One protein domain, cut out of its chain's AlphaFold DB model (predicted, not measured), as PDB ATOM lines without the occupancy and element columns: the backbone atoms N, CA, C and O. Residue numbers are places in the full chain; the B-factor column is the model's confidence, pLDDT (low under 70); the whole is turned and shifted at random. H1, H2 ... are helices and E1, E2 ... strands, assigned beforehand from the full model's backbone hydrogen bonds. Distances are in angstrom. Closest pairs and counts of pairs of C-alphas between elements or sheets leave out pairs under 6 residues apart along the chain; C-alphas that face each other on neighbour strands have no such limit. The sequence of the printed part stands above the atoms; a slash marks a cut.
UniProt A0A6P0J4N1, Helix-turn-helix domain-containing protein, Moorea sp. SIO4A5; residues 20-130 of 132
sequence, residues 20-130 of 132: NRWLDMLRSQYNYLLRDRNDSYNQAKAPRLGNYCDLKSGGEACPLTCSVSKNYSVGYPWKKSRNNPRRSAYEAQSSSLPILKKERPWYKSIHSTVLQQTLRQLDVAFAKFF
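Overview. This is residues 20 to 130 of the 132 residues of the protein "Helix-turn-helix domain-containing protein" of Moorea sp. SIO4A5 (UniProt A0A6P0J4N1). Two long helices, H1 and H5, run the same way and pack slantwise on each other in their earlier parts, spreading toward their last residues; the short H2 packs on H5, and the short H3 and H4 follow in the chain before H5. A small hairpin of E1 and E2 follows H1 by a tight link and lies off to the side of the last residues of H1, and the long loop between E2 and H2 reaches out to Arg 82. The printed part has 111 residues, with five named helices and two named strands in the order H1, E1, E2, H2, H3, H4, H5; it is mostly helix, and the two-strand sheet, E1 - E2, is antiparallel. It is only just compact, close to loose, with a radius of gyration of the C-alphas of 15.3 A and spans of 42 by 38 by 30 A.

Arrangement. Look first at the hairpin of E1, residues 50 to 54, and E2, residues 59 to 61: the strands are antiparallel, at 119 degrees, and N 53 and O 59 are within hydrogen-bond range at 3.2 A, as are N 61 and O 50 at 3.4 A. Next find H1, residues 20 to 45, which is apart from E2. H5, residues 112 to 130, touches H1 at a steep tilt of 39 degrees, the same way; the closest C-alphas are those of Tyr 30 and Thr 118, 6.7 A apart. H1 touches H5 with residues 26 to 34 alone, and H5 touches H1 with residues 115 to 122 alone. H2, residues 89 to 95, touches H5 at a shallow tilt of 14 degrees, opposite ways, closest at the C-alphas of Tyr 90 and Asp 123, 6.3 A. H1 and H2 are close but not clearly touching, with the C-alphas of Leu 33 and Gln 93 closest at 7.4 A. H3, residues 97 to 103, and H4, residues 105 to 109, only just touch, with 3 pairs of C-alphas within 8 A, and only at the corner; the closest C-alphas are those of Lys 101 and Tyr 107, 5.6 A. In H1, H2, H3 and H5 every O i to N i+4 pair is within hydrogen-bond range; in H4 it is 0 of 1, beside 2 of 2 O i to N i+3 pairs.

Along the chain. Find C-alpha 20 at (-35.765, 11.372, 4.419); from there H1 runs 36.8 A to C-alpha 45. E1 begins at C-alpha 50, (-33.949, -26.685, 22.540), and is 9.6 A long; E2 is 6.4 A. H2 measures 10.0 A, H3 9.9 A and H4 8.0 A. H5 runs 27.8 A to C-alpha 130 at (-44.999, -17.311, -2.955).

Size, cuts and confidence. The C-alphas farthest apart, those of Asn 20 and Arg 82, are 43.1 A apart. The printed part has no cut. The link from E2 to H2, residues 62 to 88, is long; the other links are tight. The mean pLDDT of the printed part is 87.9, and residue 52 alone is under 70.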
ATOM      1  N   ASN A  20     -36.812  12.354   4.128       95.44
ATOM      2  CA  ASN A  20     -35.765  11.372   4.419       95.44
ATOM      3  C   ASN A  20     -35.964  10.746   5.801       95.44
ATOM      4  O   ASN A  20     -35.985   9.526   5.925       95.44
ATOM      5  N   ARG A  21     -36.239  11.567   6.823       95.62
ATOM      6  CA  ARG A  21     -36.542  11.067   8.168       95.62
ATOM      7  C   ARG A  21     -37.733  10.107   8.159       95.62
ATOM      8  O   ARG A  21     -37.697   9.070   8.817       95.62
ATOM      9  N   TRP A  22     -38.807  10.448   7.446       95.56
ATOM     10  CA  TRP A  22     -39.966   9.564   7.310       95.56
ATOM     11  C   TRP A  22     -39.603   8.274   6.586       95.56
ATOM     12  O   TRP A  22     -39.999   7.204   7.041       95.56
ATOM     13  N   LEU A  23     -38.824   8.359   5.509       95.50
ATOM     14  CA  LEU A  23     -38.361   7.196   4.764       95.50
ATOM     15  C   LEU A  23     -37.578   6.232   5.662       95.50
ATOM     16  O   LEU A  23     -37.870   5.039   5.650       95.50
ATOM     17  N   ASP A  24     -36.661   6.733   6.488       96.25
ATOM     18  CA  ASP A  24     -35.886   5.905   7.419       96.25
ATOM     19  C   ASP A  24     -36.795   5.181   8.419       96.25
ATOM     20  O   ASP A  24     -36.709   3.963   8.580       96.25
ATOM     21  N   MET A  25     -37.750   5.900   9.018       95.81
ATOM     22  CA  MET A  25     -38.729   5.311   9.942       95.81
ATOM     23  C   MET A  25     -39.601   4.237   9.274       95.81
ATOM     24  O   MET A  25     -39.902   3.205   9.883       95.81
ATOM     25  N   LEU A  26     -40.009   4.457   8.022       96.06
ATOM     26  CA  LEU A  26     -40.783   3.489   7.245       96.06
ATOM     27  C   LEU A  26     -39.952   2.251   6.891       96.06
ATOM     28  O   LEU A  26     -40.463   1.138   6.988       96.06
ATOM     29  N   ARG A  27     -38.670   2.419   6.547       96.19
ATOM     30  CA  ARG A  27     -37.746   1.302   6.285       96.19
ATOM     31  C   ARG A  27     -37.529   0.454   7.533       96.19
ATOM     32  O   ARG A  27     -37.596  -0.770   7.449       96.19
ATOM     33  N   SER A  28     -37.331   1.081   8.693       94.94
ATOM     34  CA  SER A  28     -37.226   0.361   9.967       94.94
ATOM     35  C   SER A  28     -38.492  -0.440  10.265       94.94
ATOM     36  O   SER A  28     -38.399  -1.617  10.611       94.94
ATOM     37  N   GLN A  29     -39.670   0.162  10.071       94.50
ATOM     38  CA  GLN A  29     -40.946  -0.522  10.280       94.50
ATOM     39  C   GLN A  29     -41.127  -1.698   9.313       94.50
ATOM     40  O   GLN A  29     -41.521  -2.784   9.731       94.50
ATOM     41  N   TYR A  30     -40.815  -1.498   8.033       95.62
ATOM     42  CA  TYR A  30     -40.889  -2.541   7.016       95.62
ATOM     43  C   TYR A  30     -39.989  -3.728   7.372       95.62
ATOM     44  O   TYR A  30     -40.450  -4.866   7.399       95.62
ATOM     45  N   ASN A  31     -38.724  -3.468   7.714       95.81
ATOM     46  CA  ASN A  31     -37.757  -4.511   8.054       95.81
ATOM     47  C   ASN A  31     -38.143  -5.275   9.325       95.81
ATOM     48  O   ASN A  31     -37.966  -6.491   9.383       95.81
ATOM     49  N   TYR A  32     -38.691  -4.580  10.326       93.75
ATOM     50  CA  TYR A  32     -39.203  -5.210  11.542       93.75
ATOM     51  C   TYR A  32     -40.330  -6.205  11.230       93.75
ATOM     52  O   TYR A  32     -40.300  -7.350  11.670       93.75
ATOM     53  N   LEU A  33     -41.299  -5.791  10.414       93.94
ATOM     54  CA  LEU A  33     -42.451  -6.623  10.065       93.94
ATOM     55  C   LEU A  33     -42.124  -7.734   9.066       93.94
ATOM     56  O   LEU A  33     -42.760  -8.787   9.084       93.94
ATOM     57  N   LEU A  34     -41.147  -7.511   8.188       94.56
ATOM     58  CA  LEU A  34     -40.617  -8.553   7.318       94.56
ATOM     59  C   LEU A  34     -39.918  -9.636   8.145       94.56
ATOM     60  O   LEU A  34     -40.141 -10.818   7.902       94.56
ATOM     61  N   ARG A  35     -39.107  -9.237   9.136       92.38
ATOM     62  CA  ARG A  35     -38.470 -10.166  10.076       92.38
ATOM     63  C   ARG A  35     -39.515 -11.015  10.796       92.38
ATOM     64  O   ARG A  35     -39.405 -12.229  10.750       92.38
ATOM     65  N   ASP A  36     -40.556 -10.397  11.349       91.06
ATOM     66  CA  ASP A  36     -41.675 -11.099  11.999       91.06
ATOM     67  C   ASP A  36     -42.293 -12.199  11.109       91.06
ATOM     68  O   ASP A  36     -42.433 -13.351  11.529       91.06
ATOM     69  N   ARG A  37     -42.597 -11.883   9.843       91.31
ATOM     70  CA  ARG A  37     -43.145 -12.872   8.893       91.31
ATOM     71  C   ARG A  37     -42.148 -13.979   8.557       91.31
ATOM     72  O   ARG A  37     -42.538 -15.142   8.471       91.31
ATOM     73  N   ASN A  38     -40.879 -13.631   8.364       90.38
ATOM     74  CA  ASN A  38     -39.829 -14.606   8.073       90.38
ATOM     75  C   ASN A  38     -39.600 -15.552   9.251       90.38
ATOM     76  O   ASN A  38     -39.506 -16.759   9.050       90.38
ATOM     77  N   ASP A  39     -39.551 -15.019  10.470       87.25
ATOM     78  CA  ASP A  39     -39.375 -15.804  11.688       87.25
ATOM     79  C   ASP A  39     -40.563 -16.753  11.876       87.25
ATOM     80  O   ASP A  39     -40.363 -17.952  12.063       87.25
ATOM     81  N   SER A  40     -41.792 -16.261  11.690       87.81
ATOM     82  CA  SER A  40     -43.016 -17.074  11.738       87.81
ATOM     83  C   SER A  40     -43.014 -18.207  10.705       87.81
ATOM     84  O   SER A  40     -43.344 -19.353  11.018       87.81
ATOM     85  N   TYR A  41     -42.613 -17.908   9.465       88.69
ATOM     86  CA  TYR A  41     -42.506 -18.904   8.398       88.69
ATOM     87  C   TYR A  41     -41.432 -19.952   8.701       88.69
ATOM     88  O   TYR A  41     -41.687 -21.149   8.564       88.69
ATOM     89  N   ASN A  42     -40.245 -19.518   9.129       85.50
ATOM     90  CA  ASN A  42     -39.123 -20.402   9.429       85.50
ATOM     91  C   ASN A  42     -39.427 -21.309  10.625       85.50
ATOM     92  O   ASN A  42     -39.195 -22.511  10.533       85.50
ATOM     93  N   GLN A  43     -40.011 -20.763  11.696       82.19
ATOM     94  CA  GLN A  43     -40.424 -21.524  12.879       82.19
ATOM     95  C   GLN A  43     -41.462 -22.596  12.528       82.19
ATOM     96  O   GLN A  43     -41.336 -23.734  12.966       82.19
ATOM     97  N   ALA A  44     -42.446 -22.268  11.688       84.25
ATOM     98  CA  ALA A  44     -43.461 -23.232  11.272       84.25
ATOM     99  C   ALA A  44     -42.967 -24.236  10.212       84.25
ATOM    100  O   ALA A  44     -43.547 -25.310  10.067       84.25
ATOM    101  N   LYS A  45     -41.937 -23.893   9.425       85.00
ATOM    102  CA  LYS A  45     -41.345 -24.790   8.419       85.00
ATOM    103  C   LYS A  45     -40.372 -25.788   9.046       85.00
ATOM    104  O   LYS A  45     -40.389 -26.956   8.673       85.00
ATOM    105  N   ALA A  46     -39.502 -25.315   9.931       82.31
ATOM    106  CA  ALA A  46     -38.471 -26.102  10.589       82.31
ATOM    107  C   ALA A  46     -38.230 -25.516  11.992       82.31
ATOM    108  O   ALA A  46     -37.354 -24.657  12.153       82.31
ATOM    109  N   PRO A  47     -39.026 -25.925  12.998       75.88
ATOM    110  CA  PRO A  47     -38.877 -25.411  14.349       75.88
ATOM    111  C   PRO A  47     -37.499 -25.800  14.883       75.88
ATOM    112  O   PRO A  47     -37.152 -26.978  14.957       75.88
ATOM    113  N   ARG A  48     -36.698 -24.799  15.250       73.38
ATOM    114  CA  ARG A  48     -35.494 -25.021  16.054       73.38
ATOM    115  C   ARG A  48     -35.981 -25.266  17.474       73.38
ATOM    116  O   ARG A  48     -36.679 -24.412  17.999       73.38
ATOM    117  N   LEU A  49     -35.694 -26.432  18.038       73.25
ATOM    118  CA  LEU A  49     -36.121 -26.815  19.384       73.25
ATOM    119  C   LEU A  49     -34.889 -26.974  20.273       73.25
ATOM    120  O   LEU A  49     -33.870 -27.492  19.816       73.25
ATOM    121  N   GLY A  50     -35.001 -26.547  21.530       70.56
ATOM    122  CA  GLY A  50     -33.949 -26.685  22.540       70.56
ATOM    123  C   GLY A  50     -33.494 -25.365  23.161       70.56
ATOM    124  O   GLY A  50     -34.017 -24.283  22.862       70.56
ATOM    125  N   ASN A  51     -32.496 -25.469  24.035       73.25
ATOM    126  CA  ASN A  51     -31.958 -24.334  24.779       73.25
ATOM    127  C   ASN A  51     -31.130 -23.433  23.851       73.25
ATOM    128  O   ASN A  51     -30.404 -23.930  22.990       73.25
ATOM    129  N   TYR A  52     -31.232 -22.111  24.028       67.38
ATOM    130  CA  TYR A  52     -30.486 -21.103  23.253       67.38
ATOM    131  C   TYR A  52     -30.763 -21.091  21.736       67.38
ATOM    132  O   TYR A  52     -29.903 -20.708  20.938       67.38
ATOM    133  N   CYS A  53     -31.967 -21.481  21.309       72.25
ATOM    134  CA  CYS A  53     -32.351 -21.460  19.892       72.25
ATOM    135  C   CYS A  53     -32.367 -20.050  19.282       72.25
ATOM    136  O   CYS A  53     -32.113 -19.900  18.081       72.25
ATOM    137  N   ASP A  54     -32.646 -19.019  20.088       73.25
ATOM    138  CA  ASP A  54     -32.374 -17.631  19.721       73.25
ATOM    139  C   ASP A  54     -31.080 -17.159  20.391       73.25
ATOM    140  O   ASP A  54     -31.053 -16.797  21.564       73.25
ATOM    141  N   LEU A  55     -30.005 -17.118  19.604       74.69
ATOM    142  CA  LEU A  55     -28.679 -16.694  20.058       74.69
ATOM    143  C   LEU A  55     -28.642 -15.242  20.557       74.69
ATOM    144  O   LEU A  55     -27.719 -14.877  21.276       74.69
ATOM    145  N   LYS A  56     -29.602 -14.393  20.159       79.50
ATOM    146  CA  LYS A  56     -29.631 -12.988  20.590       79.50
ATOM    147  C   LYS A  56     -30.326 -12.801  21.925       79.50
ATOM    148  O   LYS A  56     -29.851 -12.014  22.737       79.50
ATOM    149  N   SER A  57     -31.463 -13.459  22.124       77.94
ATOM    150  CA  SER A  57     -32.225 -13.352  23.371       77.94
ATOM    151  C   SER A  57     -31.824 -14.398  24.411       77.94
ATOM    152  O   SER A  57     -32.203 -14.268  25.569       77.94
ATOM    153  N   GLY A  58     -31.073 -15.431  24.011       79.56
ATOM    154  CA  GLY A  58     -30.824 -16.612  24.837       79.56
ATOM    155  C   GLY A  58     -32.088 -17.442  25.082       79.56
ATOM    156  O   GLY A  58     -32.089 -18.297  25.961       79.56
ATOM    157  N   GLY A  59     -33.167 -17.175  24.339       77.31
ATOM    158  CA  GLY A  59     -34.470 -17.784  24.556       77.31
ATOM    159  C   GLY A  59     -34.530 -19.250  24.137       77.31
ATOM    160  O   GLY A  59     -33.930 -19.671  23.141       77.31
ATOM    161  N   GLU A  60     -35.311 -20.019  24.890       79.31
ATOM    162  CA  GLU A  60     -35.694 -21.380  24.530       79.31
ATOM    163  C   GLU A  60     -36.823 -21.347  23.498       79.31
ATOM    164  O   GLU A  60     -37.841 -20.662  23.661       79.31
ATOM    165  N   ALA A  61     -36.647 -22.108  22.422       75.25
ATOM    166  CA  ALA A  61     -37.684 -22.288  21.423       75.25
ATOM    167  C   ALA A  61     -38.469 -23.559  21.751       75.25
ATOM    168  O   ALA A  61     -37.962 -24.677  21.629       75.25
ATOM    169  N   CYS A  62     -39.710 -23.378  22.187       75.38
ATOM    170  CA  CYS A  62     -40.635 -24.460  22.484       75.38
ATOM    171  C   CYS A  62     -42.005 -24.165  21.850       75.38
ATOM    172  O   CYS A  62     -42.284 -23.022  21.486       75.38
ATOM    173  N   PRO A  63     -42.902 -25.158  21.710       76.69
ATOM    174  CA  PRO A  63     -44.217 -24.944  21.096       76.69
ATOM    175  C   PRO A  63     -45.082 -23.873  21.779       76.69
ATOM    176  O   PRO A  63     -46.024 -23.373  21.170       76.69
ATOM    177  N   LEU A  64     -44.774 -23.526  23.034       75.75
ATOM    178  CA  LEU A  64     -45.461 -22.480  23.792       75.75
ATOM    179  C   LEU A  64     -44.918 -21.073  23.492       75.75
ATOM    180  O   LEU A  64     -45.674 -20.108  23.574       75.75
ATOM    181  N   THR A  65     -43.634 -20.945  23.143       74.94
ATOM    182  CA  THR A  65     -42.987 -19.661  22.812       74.94
ATOM    183  C   THR A  65     -42.869 -19.410  21.310       74.94
ATOM    184  O   THR A  65     -42.747 -18.259  20.892       74.94
ATOM    185  N   CYS A  66     -42.916 -20.452  20.476       74.56
ATOM    186  CA  CYS A  66     -42.737 -20.358  19.030       74.56
ATOM    187  C   CYS A  66     -44.046 -20.347  18.237       74.56
ATOM    188  O   CYS A  66     -45.075 -20.898  18.626       74.56
ATOM    189  N   SER A  67     -43.975 -19.760  17.046       74.56
ATOM    190  CA  SER A  67     -45.080 -19.710  16.096       74.56
ATOM    191  C   SER A  67     -45.366 -21.101  15.530       74.56
ATOM    192  O   SER A  67     -44.606 -21.619  14.718       74.56
ATOM    193  N   VAL A  68     -46.509 -21.686  15.892       74.38
ATOM    194  CA  VAL A  68     -46.933 -23.008  15.381       74.38
ATOM    195  C   VAL A  68     -47.574 -22.912  13.982       74.38
ATOM    196  O   VAL A  68     -47.837 -23.915  13.325       74.38
ATOM    197  N   SER A  69     -47.834 -21.700  13.479       79.75
ATOM    198  CA  SER A  69     -48.479 -21.483  12.178       79.75
ATOM    199  C   SER A  69     -47.668 -20.569  11.270       79.75
ATOM    200  O   SER A  69     -47.262 -19.491  11.699       79.75
ATOM    201  N   LYS A  70     -47.584 -20.920   9.981       74.25
ATOM    202  CA  LYS A  70     -46.912 -20.118   8.938       74.25
ATOM    203  C   LYS A  70     -47.485 -18.703   8.782       74.25
ATOM    204  O   LYS A  70     -46.784 -17.806   8.339       74.25
ATOM    205  N   ASN A  71     -48.748 -18.513   9.170       72.88
ATOM    206  CA  ASN A  71     -49.481 -17.249   9.065       72.88
ATOM    207  C   ASN A  71     -49.578 -16.507  10.411       72.88
ATOM    208  O   ASN A  71     -50.498 -15.713  10.614       72.88
ATOM    209  N   TYR A  72     -48.702 -16.817  11.370       80.38
ATOM    210  CA  TYR A  72     -48.564 -15.994  12.568       80.38
ATOM    211  C   TYR A  72     -47.897 -14.663  12.203       80.38
ATOM    212  O   TYR A  72     -47.101 -14.583  11.268       80.38
ATOM    213  N   SER A  73     -48.290 -13.594  12.886       84.75
ATOM    214  CA  SER A  73     -47.666 -12.278  12.762       84.75
ATOM    215  C   SER A  73     -47.941 -11.477  14.026       84.75
ATOM    216  O   SER A  73     -48.947 -11.706  14.704       84.75
ATOM    217  N   VAL A  74     -47.085 -10.497  14.306       85.06
ATOM    218  CA  VAL A  74     -47.241  -9.575  15.436       85.06
ATOM    219  C   VAL A  74     -48.591  -8.860  15.373       85.06
ATOM    220  O   VAL A  74     -48.955  -8.244  14.370       85.06
ATOM    221  N   GLY A  75     -49.309  -8.885  16.495       86.25
ATOM    222  CA  GLY A  75     -50.599  -8.229  16.673       86.25
ATOM    223  C   GLY A  75     -51.651  -9.183  17.221       86.25
ATOM    224  O   GLY A  75     -51.397 -10.360  17.456       86.25
ATOM    225  N   TYR A  76     -52.859  -8.670  17.447       84.69
ATOM    226  CA  TYR A  76     -53.931  -9.497  17.996       84.69
ATOM    227  C   TYR A  76     -54.456 -10.460  16.905       84.69
ATOM    228  O   TYR A  76     -54.912  -9.965  15.869       84.69
ATOM    229  N   PRO A  77     -54.435 -11.797  17.090       85.06
ATOM    230  CA  PRO A  77     -54.714 -12.748  16.001       85.06
ATOM    231  C   PRO A  77     -56.167 -12.803  15.524       85.06
ATOM    232  O   PRO A  77     -56.436 -13.336  14.448       85.06
ATOM    233  N   TRP A  78     -57.117 -12.280  16.300       89.31
ATOM    234  CA  TRP A  78     -58.539 -12.530  16.078       89.31
ATOM    235  C   TRP A  78     -59.346 -11.254  15.794       89.31
ATOM    236  O   TRP A  78     -59.058 -10.181  16.326       89.31
ATOM    237  N   LYS A  79     -60.362 -11.321  14.925       89.94
ATOM    238  CA  LYS A  79     -61.233 -10.164  14.642       89.94
ATOM    239  C   LYS A  79     -62.345 -10.055  15.679       89.94
ATOM    240  O   LYS A  79     -63.037 -11.024  15.931       89.94
ATOM    241  N   LYS A  80     -62.624  -8.844  16.173       87.38
ATOM    242  CA  LYS A  80     -63.766  -8.564  17.064       87.38
ATOM    243  C   LYS A  80     -65.103  -8.623  16.299       87.38
ATOM    244  O   LYS A  80     -65.691  -7.592  16.002       87.38
ATOM    245  N   SER A  81     -65.527  -9.823  15.912       89.06
ATOM    246  CA  SER A  81     -66.778 -10.128  15.205       89.06
ATOM    247  C   SER A  81     -67.413 -11.383  15.813       89.06
ATOM    248  O   SER A  81     -66.720 -12.142  16.488       89.06
ATOM    249  N   ARG A  82     -68.707 -11.621  15.558       87.12
ATOM    250  CA  ARG A  82     -69.503 -12.717  16.145       87.12
ATOM    251  C   ARG A  82     -68.821 -14.090  16.055       87.12
ATOM    252  O   ARG A  82     -68.848 -14.833  17.024       87.12
ATOM    253  N   ASN A  83     -68.167 -14.388  14.930       86.81
ATOM    254  CA  ASN A  83     -67.502 -15.680  14.689       86.81
ATOM    255  C   ASN A  83     -65.984 -15.646  14.943       86.81
ATOM    256  O   ASN A  83     -65.293 -16.608  14.630       86.81
ATOM    257  N   ASN A  84     -65.461 -14.516  15.434       88.12
ATOM    258  CA  ASN A  84     -64.052 -14.282  15.751       88.12
ATOM    259  C   ASN A  84     -63.053 -14.894  14.741       88.12
ATOM    260  O   ASN A  84     -62.159 -15.638  15.144       88.12
ATOM    261  N   PRO A  85     -63.187 -14.635  13.423       90.31
ATOM    262  CA  PRO A  85     -62.315 -15.259  12.439       90.31
ATOM    263  C   PRO A  85     -60.863 -14.810  12.636       90.31
ATOM    264  O   PRO A  85     -60.585 -13.679  13.065       90.31
ATOM    265  N   ARG A  86     -59.930 -15.700  12.290       87.38
ATOM    266  CA  ARG A  86     -58.497 -15.410  12.346       87.38
ATOM    267  C   ARG A  86     -58.140 -14.306  11.349       87.38
ATOM    268  O   ARG A  86     -58.662 -14.265  10.234       87.38
ATOM    269  N   ARG A  87     -57.265 -13.396  11.763       89.88
ATOM    270  CA  ARG A  87     -56.737 -12.323  10.917       89.88
ATOM    271  C   ARG A  87     -55.724 -12.855   9.914       89.88
ATOM    272  O   ARG A  87     -54.993 -13.802  10.200       89.88
ATOM    273  N   SER A  88     -55.653 -12.198   8.760       90.25
ATOM    274  CA  SER A  88     -54.499 -12.337   7.873       90.25
ATOM    275  C   SER A  88     -53.246 -11.715   8.505       90.25
ATOM    276  O   SER A  88     -53.342 -10.911   9.438       90.25
ATOM    277  N   ALA A  89     -52.068 -12.033   7.963       89.88
ATOM    278  CA  ALA A  89     -50.802 -11.435   8.396       89.88
ATOM    279  C   ALA A  89     -50.848  -9.894   8.350       89.88
ATOM    280  O   ALA A  89     -50.467  -9.218   9.306       89.88
ATOM    281  N   TYR A  90     -51.396  -9.321   7.273       92.44
ATOM    282  CA  TYR A  90     -51.604  -7.875   7.152       92.44
ATOM    283  C   TYR A  90     -52.550  -7.317   8.225       92.44
ATOM    284  O   TYR A  90     -52.285  -6.273   8.823       92.44
ATOM    285  N   GLU A  91     -53.670  -7.990   8.485       92.31
ATOM    286  CA  GLU A  91     -54.653  -7.527   9.467       92.31
ATOM    287  C   GLU A  91     -54.096  -7.583  10.895       92.31
ATOM    288  O   GLU A  91     -54.355  -6.683  11.696       92.31
ATOM    289  N   ALA A  92     -53.304  -8.608  11.215       91.56
ATOM    290  CA  ALA A  92     -52.601  -8.705  12.489       91.56
ATOM    291  C   ALA A  92     -51.593  -7.551  12.642       91.56
ATOM    292  O   ALA A  92     -51.707  -6.767  13.586       91.56
ATOM    293  N   GLN A  93     -50.706  -7.352  11.662       92.75
ATOM    294  CA  GLN A  93     -49.690  -6.293  11.701       92.75
ATOM    295  C   GLN A  93     -50.289  -4.880  11.674       92.75
ATOM    296  O   GLN A  93     -49.786  -3.973  12.327       92.75
ATOM    297  N   SER A  94     -51.400  -4.664  10.968       92.62
ATOM    298  CA  SER A  94     -52.097  -3.370  10.996       92.62
ATOM    299  C   SER A  94     -52.777  -3.097  12.337       92.62
ATOM    300  O   SER A  94     -52.836  -1.943  12.767       92.62
ATOM    301  N   SER A  95     -53.219  -4.143  13.047       92.25
ATOM    302  CA  SER A  95     -53.794  -4.007  14.388       92.25
ATOM    303  C   SER A  95     -52.788  -3.537  15.445       92.25
ATOM    304  O   SER A  95     -53.209  -3.002  16.468       92.25
ATOM    305  N   SER A  96     -51.478  -3.681  15.200       91.38
ATOM    306  CA  SER A  96     -50.425  -3.220  16.115       91.38
ATOM    307  C   SER A  96     -50.025  -1.753  15.903       91.38
ATOM    308  O   SER A  96     -49.391  -1.165  16.778       91.38
ATOM    309  N   LEU A  97     -50.453  -1.098  14.813       92.19
ATOM    310  CA  LEU A  97     -50.128   0.314  14.545       92.19
ATOM    311  C   LEU A  97     -50.554   1.288  15.663       92.19
ATOM    312  O   LEU A  97     -49.796   2.220  15.945       92.19
ATOM    313  N   PRO A  98     -51.725   1.136  16.318       92.56
ATOM    314  CA  PRO A  98     -52.081   1.985  17.451       92.56
ATOM    315  C   PRO A  98     -51.110   1.831  18.625       92.56
ATOM    316  O   PRO A  98     -50.791   2.824  19.272       92.56
ATOM    317  N   ILE A  99     -50.624   0.612  18.877       92.62
ATOM    318  CA  ILE A  99     -49.641   0.317  19.930       92.62
ATOM    319  C   ILE A  99     -48.300   0.954  19.560       92.62
ATOM    320  O   ILE A  99     -47.759   1.728  20.343       92.62
ATOM    321  N   LEU A 100     -47.849   0.767  18.317       92.31
ATOM    322  CA  LEU A 100     -46.634   1.389  17.791       92.31
ATOM    323  C   LEU A 100     -46.639   2.913  17.979       92.31
ATOM    324  O   LEU A 100     -45.652   3.491  18.423       92.31
ATOM    325  N   LYS A 101     -47.759   3.582  17.676       93.94
ATOM    326  CA  LYS A 101     -47.886   5.038  17.850       93.94
ATOM    327  C   LYS A 101     -47.906   5.482  19.316       93.94
ATOM    328  O   LYS A 101     -47.617   6.651  19.579       93.94
ATOM    329  N   LYS A 102     -48.281   4.602  20.250       95.00
ATOM    330  CA  LYS A 102     -48.209   4.866  21.695       95.00
ATOM    331  C   LYS A 102     -46.775   4.724  22.197       95.00
ATOM    332  O   LYS A 102     -46.276   5.648  22.823       95.00
ATOM    333  N   GLU A 103     -46.116   3.617  21.864       94.81
ATOM    334  CA  GLU A 103     -44.747   3.311  22.299       94.81
ATOM    335  C   GLU A 103     -43.693   4.200  21.637       94.81
ATOM    336  O   GLU A 103     -42.686   4.549  22.246       94.81
ATOM    337  N   ARG A 104     -43.919   4.586  20.377       93.94
ATOM    338  CA  ARG A 104     -42.994   5.393  19.575       93.94
ATOM    339  C   ARG A 104     -43.700   6.649  19.060       93.94
ATOM    340  O   ARG A 104     -44.095   6.701  17.891       93.94
ATOM    341  N   PRO A 105     -43.858   7.693  19.897       94.94
ATOM    342  CA  PRO A 105     -44.640   8.879  19.549       94.94
ATOM    343  C   PRO A 105     -44.171   9.605  18.283       94.94
ATOM    344  O   PRO A 105     -44.989  10.227  17.611       94.94
ATOM    345  N   TRP A 106     -42.896   9.493  17.897       93.25
ATOM    346  CA  TRP A 106     -42.386  10.077  16.651       93.25
ATOM    347  C   TRP A 106     -43.042   9.496  15.387       93.25
ATOM    348  O   TRP A 106     -43.114  10.188  14.378       93.25
ATOM    349  N   TYR A 107     -43.623   8.290  15.434       94.31
ATOM    350  CA  TYR A 107     -44.431   7.758  14.327       94.31
ATOM    351  C   TYR A 107     -45.765   8.495  14.141       94.31
ATOM    352  O   TYR A 107     -46.396   8.353  13.093       94.31
ATOM    353  N   LYS A 108     -46.210   9.302  15.117       93.56
ATOM    354  CA  LYS A 108     -47.401  10.153  14.964       93.56
ATOM    355  C   LYS A 108     -47.194  11.258  13.927       93.56
ATOM    356  O   LYS A 108     -48.185  11.708  13.364       93.56
ATOM    357  N   SER A 109     -45.947  11.652  13.639       93.44
ATOM    358  CA  SER A 109     -45.663  12.646  12.596       93.44
ATOM    359  C   SER A 109     -45.953  12.125  11.187       93.44
ATOM    360  O   SER A 109     -46.131  12.917  10.271       93.44
ATOM    361  N   ILE A 110     -45.955  10.800  10.995       94.19
ATOM    362  CA  ILE A 110     -46.260  10.174   9.709       94.19
ATOM    363  C   ILE A 110     -47.776   9.989   9.595       94.19
ATOM    364  O   ILE A 110     -48.435   9.446  10.490       94.19
ATOM    365  N   HIS A 111     -48.328  10.379   8.446       92.12
ATOM    366  CA  HIS A 111     -49.737  10.168   8.145       92.12
ATOM    367  C   HIS A 111     -50.109   8.672   8.178       92.12
ATOM    368  O   HIS A 111     -49.371   7.813   7.687       92.12
ATOM    369  N   SER A 112     -51.278   8.343   8.737       91.62
ATOM    370  CA  SER A 112     -51.737   6.954   8.920       91.62
ATOM    371  C   SER A 112     -51.791   6.166   7.611       91.62
ATOM    372  O   SER A 112     -51.368   5.011   7.588       91.62
ATOM    373  N   THR A 113     -52.240   6.794   6.521       94.00
ATOM    374  CA  THR A 113     -52.311   6.157   5.197       94.00
ATOM    375  C   THR A 113     -50.943   5.704   4.702       94.00
ATOM    376  O   THR A 113     -50.842   4.636   4.113       94.00
ATOM    377  N   VAL A 114     -49.878   6.467   4.973       94.50
ATOM    378  CA  VAL A 114     -48.520   6.109   4.534       94.50
ATOM    379  C   VAL A 114     -48.037   4.868   5.285       94.50
ATOM    380  O   VAL A 114     -47.543   3.928   4.667       94.50
ATOM    381  N   LEU A 115     -48.269   4.811   6.600       94.38
ATOM    382  CA  LEU A 115     -47.949   3.629   7.406       94.38
ATOM    383  C   LEU A 115     -48.723   2.398   6.924       94.38
ATOM    384  O   LEU A 115     -48.131   1.351   6.684       94.38
ATOM    385  N   GLN A 116     -50.030   2.529   6.699       94.56
ATOM    386  CA  GLN A 116     -50.841   1.436   6.159       94.56
ATOM    387  C   GLN A 116     -50.378   1.007   4.761       94.56
ATOM    388  O   GLN A 116     -50.353  -0.186   4.466       94.56
ATOM    389  N   GLN A 117     -49.958   1.948   3.914       95.94
ATOM    390  CA  GLN A 117     -49.450   1.639   2.582       95.94
ATOM    391  C   GLN A 117     -48.160   0.818   2.643       95.94
ATOM    392  O   GLN A 117     -48.020  -0.125   1.869       95.94
ATOM    393  N   THR A 118     -47.255   1.099   3.587       95.62
ATOM    394  CA  THR A 118     -46.048   0.268   3.760       95.62
ATOM    395  C   THR A 118     -46.368  -1.171   4.162       95.62
ATOM    396  O   THR A 118     -45.748  -2.099   3.644       95.62
ATOM    397  N   LEU A 119     -47.395  -1.382   4.994       94.69
ATOM    398  CA  LEU A 119     -47.882  -2.725   5.327       94.69
ATOM    399  C   LEU A 119     -48.438  -3.453   4.100       94.69
ATOM    400  O   LEU A 119     -48.181  -4.638   3.916       94.69
ATOM    401  N   ARG A 120     -49.190  -2.745   3.250       95.50
ATOM    402  CA  ARG A 120     -49.731  -3.307   2.004       95.50
ATOM    403  C   ARG A 120     -48.622  -3.663   1.021       95.50
ATOM    404  O   ARG A 120     -48.694  -4.707   0.388       95.50
ATOM    405  N   GLN A 121     -47.594  -2.824   0.903       95.94
ATOM    406  CA  GLN A 121     -46.433  -3.109   0.056       95.94
ATOM    407  C   GLN A 121     -45.707  -4.376   0.510       95.94
ATOM    408  O   GLN A 121     -45.398  -5.218  -0.328       95.94
ATOM    409  N   LEU A 122     -45.497  -4.538   1.822       95.06
ATOM    410  CA  LEU A 122     -44.937  -5.764   2.391       95.06
ATOM    411  C   LEU A 122     -45.808  -6.979   2.054       95.06
ATOM    412  O   LEU A 122     -45.294  -8.008   1.627       95.06
ATOM    413  N   ASP A 123     -47.125  -6.852   2.215       94.31
ATOM    414  CA  ASP A 123     -48.064  -7.939   1.951       94.31
ATOM    415  C   ASP A 123     -48.063  -8.378   0.485       94.31
ATOM    416  O   ASP A 123     -47.967  -9.566   0.187       94.31
ATOM    417  N   VAL A 124     -48.065  -7.411  -0.434       95.00
ATOM    418  CA  VAL A 124     -47.958  -7.658  -1.874       95.00
ATOM    419  C   VAL A 124     -46.617  -8.296  -2.225       95.00
ATOM    420  O   VAL A 124     -46.592  -9.239  -3.013       95.00
ATOM    421  N   ALA A 125     -45.506  -7.813  -1.662       94.00
ATOM    422  CA  ALA A 125     -44.182  -8.384  -1.909       94.00
ATOM    423  C   ALA A 125     -44.104  -9.846  -1.444       94.00
ATOM    424  O   ALA A 125     -43.637 -10.707  -2.186       94.00
ATOM    425  N   PHE A 126     -44.636 -10.137  -0.255       91.12
ATOM    426  CA  PHE A 126     -44.691 -11.490   0.291       91.12
ATOM    427  C   PHE A 126     -45.594 -12.396  -0.557       91.12
ATOM    428  O   PHE A 126     -45.188 -13.487  -0.941       91.12
ATOM    429  N   ALA A 127     -46.785 -11.927  -0.938       91.56
ATOM    430  CA  ALA A 127     -47.687 -12.679  -1.807       91.56
ATOM    431  C   ALA A 127     -47.067 -12.973  -3.183       91.56
ATOM    432  O   ALA A 127     -47.259 -14.064  -3.708       91.56
ATOM    433  N   LYS A 128     -46.315 -12.028  -3.766       94.19
ATOM    434  CA  LYS A 128     -45.578 -12.242  -5.021       94.19
ATOM    435  C   LYS A 128     -44.494 -13.307  -4.873       94.19
ATOM    436  O   LYS A 128     -44.412 -14.179  -5.725       94.19
ATOM    437  N   PHE A 129     -43.730 -13.282  -3.781       91.25
ATOM    438  CA  PHE A 129     -42.682 -14.274  -3.517       91.25
ATOM    439  C   PHE A 129     -43.211 -15.719  -3.532       91.25
ATOM    440  O   PHE A 129     -42.564 -16.596  -4.092       91.25
ATOM    441  N   PHE A 130     -44.396 -15.969  -2.966       87.94
ATOM    442  CA  PHE A 130     -44.999 -17.311  -2.955       87.94
ATOM    443  C   PHE A 130     -45.781 -17.670  -4.219       87.94
ATOM    444  O   PHE A 130     -46.129 -18.836  -4.388       87.94
TER     445      PHE A 130